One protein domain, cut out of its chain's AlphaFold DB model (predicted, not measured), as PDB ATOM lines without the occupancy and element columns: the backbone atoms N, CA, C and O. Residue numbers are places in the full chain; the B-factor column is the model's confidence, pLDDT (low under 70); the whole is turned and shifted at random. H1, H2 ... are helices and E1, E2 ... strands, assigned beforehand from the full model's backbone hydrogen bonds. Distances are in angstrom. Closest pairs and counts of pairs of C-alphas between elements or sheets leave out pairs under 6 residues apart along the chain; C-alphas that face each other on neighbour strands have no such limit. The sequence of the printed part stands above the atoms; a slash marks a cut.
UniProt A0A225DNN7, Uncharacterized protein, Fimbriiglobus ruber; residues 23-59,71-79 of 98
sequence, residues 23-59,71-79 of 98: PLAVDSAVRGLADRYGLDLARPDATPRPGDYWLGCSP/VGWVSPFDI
ATOM      1  N   PRO A  23      27.639 -37.429  20.958       88.31
ATOM      2  CA  PRO A  23      27.667 -37.129  19.534       88.31
ATOM      3  C   PRO A  23      27.035 -38.271  18.727       88.31
ATOM      4  O   PRO A  23      27.260 -39.447  19.022       88.31
ATOM      5  N   LEU A  24      26.292 -37.937  17.667       87.50
ATOM      6  CA  LEU A  24      25.549 -38.911  16.853       87.50
ATOM      7  C   LEU A  24      26.431 -40.058  16.329       87.50
ATOM      8  O   LEU A  24      25.996 -41.209  16.292       87.50
ATOM      9  N   ALA A  25      27.670 -39.745  15.941       87.38
ATOM     10  CA  ALA A  25      28.641 -40.733  15.477       87.38
ATOM     11  C   ALA A  25      28.973 -41.771  16.563       87.38
ATOM     12  O   ALA A  25      28.997 -42.968  16.283       87.38
ATOM     13  N   VAL A  26      29.151 -41.319  17.806       85.75
ATOM     14  CA  VAL A  26      29.470 -42.178  18.950       85.75
ATOM     15  C   VAL A  26      28.263 -43.024  19.348       85.75
ATOM     16  O   VAL A  26      28.406 -44.232  19.518       85.75
ATOM     17  N   ASP A  27      27.061 -42.436  19.430       89.06
ATOM     18  CA  ASP A  27      25.827 -43.191  19.726       89.06
ATOM     19  C   ASP A  27      25.589 -44.286  18.671       89.06
ATOM     20  O   ASP A  27      25.299 -45.433  19.011       89.06
ATOM     21  N   SER A  28      25.815 -43.966  17.392       89.88
ATOM     22  CA  SER A  28      25.695 -44.927  16.288       89.88
ATOM     23  C   SER A  28      26.724 -46.056  16.389       89.88
ATOM     24  O   SER A  28      26.382 -47.222  16.186       89.88
ATOM     25  N   ALA A  29      27.974 -45.732  16.729       89.44
ATOM     26  CA  ALA A  29      29.031 -46.723  16.888       89.44
ATOM     27  C   ALA A  29      28.772 -47.659  18.078       89.44
ATOM     28  O   ALA A  29      28.874 -48.877  17.927       89.44
ATOM     29  N   VAL A  30      28.364 -47.118  19.233       89.75
ATOM     30  CA  VAL A  30      28.000 -47.923  20.409       89.75
ATOM     31  C   VAL A  30      26.833 -48.852  20.088       89.75
ATOM     32  O   VAL A  30      26.901 -50.040  20.398       89.75
ATOM     33  N   ARG A  31      25.787 -48.348  19.420       90.50
ATOM     34  CA  ARG A  31      24.649 -49.173  18.993       90.50
ATOM     35  C   ARG A  31      25.067 -50.296  18.056       90.50
ATOM     36  O   ARG A  31      24.654 -51.431  18.263       90.50
ATOM     37  N   GLY A  32      25.901 -49.993  17.062       90.50
ATOM     38  CA  GLY A  32      26.396 -50.990  16.115       90.50
ATOM     39  C   GLY A  32      27.229 -52.086  16.783       90.50
ATOM     40  O   GLY A  32      27.083 -53.257  16.443       90.50
ATOM     41  N   LEU A  33      28.072 -51.731  17.757       88.06
ATOM     42  CA  LEU A  33      28.831 -52.712  18.539       88.06
ATOM     43  C   LEU A  33      27.912 -53.542  19.439       88.06
ATOM     44  O   LEU A  33      28.047 -54.762  19.488       88.06
ATOM     45  N   ALA A  34      26.972 -52.904  20.134       89.69
ATOM     46  CA  ALA A  34      26.055 -53.601  21.026       89.69
ATOM     47  C   ALA A  34      25.196 -54.626  20.277       89.69
ATOM     48  O   ALA A  34      25.109 -55.768  20.716       89.69
ATOM     49  N   ASP A  35      24.656 -54.256  19.116       90.38
ATOM     50  CA  ASP A  35      23.907 -55.168  18.248       90.38
ATOM     51  C   ASP A  35      24.790 -56.324  17.749       90.38
ATOM     52  O   ASP A  35      24.457 -57.496  17.925       90.38
ATOM     53  N   ARG A  36      25.987 -56.008  17.232       88.19
ATOM     54  CA  ARG A  36      26.940 -57.009  16.727       88.19
ATOM     55  C   ARG A  36      27.344 -58.044  17.780       88.19
ATOM     56  O   ARG A  36      27.538 -59.208  17.435       88.19
ATOM     57  N   TYR A  37      27.523 -57.628  19.032       84.44
ATOM     58  CA  TYR A  37      28.064 -58.477  20.100       84.44
ATOM     59  C   TYR A  37      27.022 -58.919  21.137       84.44
ATOM     60  O   TYR A  37      27.388 -59.547  22.138       84.44
ATOM     61  N   GLY A  38      25.739 -58.619  20.901       88.81
ATOM     62  CA  GLY A  38      24.632 -58.979  21.786       88.81
ATOM     63  C   GLY A  38      24.749 -58.357  23.179       88.81
ATOM     64  O   GLY A  38      24.573 -59.056  24.177       88.81
ATOM     65  N   LEU A  39      25.124 -57.078  23.256       90.62
ATOM     66  CA  LEU A  39      25.191 -56.320  24.505       90.62
ATOM     67  C   LEU A  39      23.892 -55.544  24.724       90.62
ATOM     68  O   LEU A  39      23.349 -54.950  23.794       90.62
ATOM     69  N   ASP A  40      23.452 -55.466  25.977       93.75
ATOM     70  CA  ASP A  40      22.365 -54.565  26.352       93.75
ATOM     71  C   ASP A  40      22.826 -53.102  26.263       93.75
ATOM     72  O   ASP A  40      23.980 -52.777  26.558       93.75
ATOM     73  N   LEU A  41      21.899 -52.199  25.948       92.62
ATOM     74  CA  LEU A  41      22.117 -50.754  26.022       92.62
ATOM     75  C   LEU A  41      21.260 -50.135  27.118       92.62
ATOM     76  O   LEU A  41      20.067 -50.421  27.223       92.62
ATOM     77  N   ALA A  42      21.855 -49.242  27.902       92.00
ATOM     78  CA  ALA A  42      21.142 -48.450  28.896       92.00
ATOM     79  C   ALA A  42      21.575 -46.983  28.917       92.00
ATOM     80  O   ALA A  42      22.571 -46.576  28.314       92.00
ATOM     81  N   ARG A  43      20.769 -46.184  29.616       89.25
ATOM     82  CA  ARG A  43      20.990 -44.762  29.881       89.25
ATOM     83  C   ARG A  43      21.524 -44.562  31.307       89.25
ATOM     84  O   ARG A  43      21.439 -45.499  32.100       89.25
ATOM     85  N   PRO A  44      22.068 -43.376  31.640       86.19
ATOM     86  CA  PRO A  44      22.806 -43.163  32.889       86.19
ATOM     87  C   PRO A  44      21.949 -43.283  34.152       86.19
ATOM     88  O   PRO A  44      22.480 -43.458  35.236       86.19
ATOM     89  N   ASP A  45      20.627 -43.214  34.010       84.88
ATOM     90  CA  ASP A  45      19.649 -43.429  35.075       84.88
ATOM     91  C   ASP A  45      19.402 -44.912  35.403       84.88
ATOM     92  O   ASP A  45      18.609 -45.232  36.286       84.88
ATOM     93  N   ALA A  46      20.060 -45.839  34.705       86.00
ATOM     94  CA  ALA A  46      19.973 -47.254  35.025       86.00
ATOM     95  C   ALA A  46      20.694 -47.577  36.340       86.00
ATOM     96  O   ALA A  46      21.803 -47.119  36.587       86.00
ATOM     97  N   THR A  47      20.107 -48.461  37.149       87.06
ATOM     98  CA  THR A  47      20.789 -49.002  38.331       87.06
ATOM     99  C   THR A  47      22.065 -49.741  37.903       87.06
ATOM    100  O   THR A  47      21.961 -50.643  37.055       87.06
ATOM    101  N   PRO A  48      23.242 -49.397  38.463       87.00
ATOM    102  CA  PRO A  48      24.495 -50.097  38.195       87.00
ATOM    103  C   PRO A  48      24.393 -51.576  38.555       87.00
ATOM    104  O   PRO A  48      23.822 -51.942  39.582       87.00
ATOM    105  N   ARG A  49      24.944 -52.443  37.706       87.50
ATOM    106  CA  ARG A  49      25.029 -53.885  37.959       87.50
ATOM    107  C   ARG A  49      26.364 -54.455  37.468       87.50
ATOM    108  O   ARG A  49      26.958 -53.892  36.547       87.50
ATOM    109  N   PRO A  50      26.814 -55.594  38.021       87.12
ATOM    110  CA  PRO A  50      28.028 -56.258  37.563       87.12
ATOM    111  C   PRO A  50      28.033 -56.513  36.051       87.12
ATOM    112  O   PRO A  50      27.063 -57.039  35.493       87.12
ATOM    113  N   GLY A  51      29.144 -56.176  35.394       88.19
ATOM    114  CA  GLY A  51      29.291 -56.295  33.942       88.19
ATOM    115  C   GLY A  51      28.724 -55.117  33.147       88.19
ATOM    116  O   GLY A  51      28.607 -55.213  31.919       88.19
ATOM    117  N   ASP A  52      28.368 -54.022  33.817       90.56
ATOM    118  CA  ASP A  52      28.129 -52.747  33.156       90.56
ATOM    119  C   ASP A  52      29.444 -52.082  32.753       90.56
ATOM    120  O   ASP A  52      30.417 -52.062  33.511       90.56
ATOM    121  N   TYR A  53      29.432 -51.488  31.568       90.38
ATOM    122  CA  TYR A  53      30.493 -50.628  31.075       90.38
ATOM    123  C   TYR A  53      29.930 -49.239  30.774       90.38
ATOM    124  O   TYR A  53      29.171 -49.056  29.820       90.38
ATOM    125  N   TRP A  54      30.262 -48.276  31.628       89.75
ATOM    126  CA  TRP A  54      29.750 -46.913  31.606       89.75
ATOM    127  C   TRP A  54      30.642 -46.031  30.737       89.75
ATOM    128  O   TRP A  54      31.736 -45.637  31.129       89.75
ATOM    129  N   LEU A  55      30.178 -45.729  29.528       88.56
ATOM    130  CA  LEU A  55      30.878 -44.891  28.566       88.56
ATOM    131  C   LEU A  55      30.472 -43.430  28.727       88.56
ATOM    132  O   LEU A  55      29.341 -43.027  28.430       88.56
ATOM    133  N   GLY A  56      31.432 -42.626  29.171       83.56
ATOM    134  CA  GLY A  56      31.278 -41.187  29.299       83.56
ATOM    135  C   GLY A  56      30.283 -40.764  30.366       83.56
ATOM    136  O   GLY A  56      29.696 -39.689  30.255       83.56
ATOM    137  N   CYS A  57      30.049 -41.619  31.354       78.38
ATOM    138  CA  CYS A  57      29.175 -41.339  32.477       78.38
ATOM    139  C   CYS A  57      29.757 -41.949  33.752       78.38
ATOM    140  O   CYS A  57      30.230 -43.082  33.757       78.38
ATOM    141  N   SER A  58      29.715 -41.171  34.827       71.38
ATOM    142  CA  SER A  58      29.779 -41.657  36.200       71.38
ATOM    143  C   SER A  58      28.377 -41.521  36.797       71.38
ATOM    144  O   SER A  58      27.601 -40.689  36.322       71.38
ATOM    145  N   PRO A  59      28.011 -42.314  37.808       67.75
ATOM    146  CA  PRO A  59      26.781 -42.072  38.552       67.75
ATOM    147  C   PRO A  59      26.865 -40.708  39.255       67.75
ATOM    148  O   PRO A  59      27.874 -40.411  39.897       67.75
ATOM    149  N   VAL A  71      32.197 -52.979  37.855       82.19
ATOM    150  CA  VAL A  71      31.626 -51.977  36.954       82.19
ATOM    151  C   VAL A  71      32.763 -51.187  36.313       82.19
ATOM    152  O   VAL A  71      33.525 -50.501  36.981       82.19
ATOM    153  N   GLY A  72      32.878 -51.253  34.988       84.25
ATOM    154  CA  GLY A  72      33.860 -50.446  34.268       84.25
ATOM    155  C   GLY A  72      33.299 -49.067  33.972       84.25
ATOM    156  O   GLY A  72      32.134 -48.951  33.590       84.25
ATOM    157  N   TRP A  73      34.123 -48.033  34.088       85.19
ATOM    158  CA  TRP A  73      33.730 -46.675  33.735       85.19
ATOM    159  C   TRP A  73      34.805 -45.977  32.919       85.19
ATOM    160  O   TRP A  73      35.999 -46.218  33.078       85.19
ATOM    161  N   VAL A  74      34.344 -45.105  32.032       86.12
ATOM    162  CA  VAL A  74      35.181 -44.269  31.188       86.12
ATOM    163  C   VAL A  74      34.709 -42.840  31.342       86.12
ATOM    164  O   VAL A  74      33.520 -42.536  31.205       86.12
ATOM    165  N   SER A  75      35.664 -41.960  31.609       82.69
ATOM    166  CA  SER A  75      35.446 -40.523  31.686       82.69
ATOM    167  C   SER A  75      34.757 -39.984  30.420       82.69
ATOM    168  O   SER A  75      35.037 -40.450  29.312       82.69
ATOM    169  N   PRO A  76      33.895 -38.956  30.534       79.75
ATOM    170  CA  PRO A  76      33.318 -38.261  29.381       79.75
ATOM    171  C   PRO A  76      34.350 -37.722  28.383       79.75
ATOM    172  O   PRO A  76      34.010 -37.517  27.220       79.75
ATOM    173  N   PHE A  77      35.588 -37.490  28.824       83.06
ATOM    174  CA  PHE A  77      36.679 -37.009  27.975       83.06
ATOM    175  C   PHE A  77      37.357 -38.128  27.168       83.06
ATOM    176  O   PHE A  77      37.977 -37.842  26.150       83.06
ATOM    177  N   ASP A  78      37.170 -39.389  27.569       86.25
ATOM    178  CA  ASP A  78      37.893 -40.550  27.036       86.25
ATOM    179  C   ASP A  78      36.969 -41.536  26.299       86.25
ATOM    180  O   ASP A  78      37.311 -42.700  26.093       86.25
ATOM    181  N   ILE A  79      35.776 -41.089  25.888       85.94
ATOM    182  CA  ILE A  79      34.745 -41.948  25.278       85.94
ATOM    183  C   ILE A  79      35.267 -42.681  24.035       85.94
ATOM    184  O   ILE A  79      35.003 -43.871  23.877       85.94
TER     185      ILE A  79
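This is residues 23 to 59 and 71 to 79 of the 98 residues of an uncharacterized protein of Fimbriiglobus ruber (UniProt A0A225DNN7). One helix, H1, makes one side of a loosely filled frame; after H1 the backbone turns through strand E1 and a loop to a small parallel pair, E2 and E3, across an open space from H1. The printed part has 46 residues, with elements in the order H1, E1, E2, E3, and its class is mixed. It is compact, with a radius of gyration of the C-alphas of 10.6 A and spans of 24 by 23 by 16 A.

H1, residues 24 to 37, has every O i to N i+4 pair within hydrogen-bond range. E1, residues 40 to 42, comes closest to H1 at the C-alphas of Ala 34 and Asp 40, 6.6 A apart. E1 and E2, residues 52 to 55, are near each other, with 6 pairs of C-alphas within 10 A. E2 and E3, residues 72 to 74, are parallel neighbours at 3 degrees; N 54 and O 72 are 2.8 A apart, within hydrogen-bond range. H1 is apart from E2 and E3.

H1 measures 20.0 A from C-alpha 24 at (25.549, -38.911, 16.853). E1 measures 6.7 A, E2 9.5 A, and E3 7.0 A, ending at C-alpha 74 at (35.181, -44.269, 31.188).

Residues 60 to 70 are not printed; C-alphas 59 and 71 are 11.1 A apart across the cut. No link printed whole is long. Only residue 59 has a pLDDT under 70.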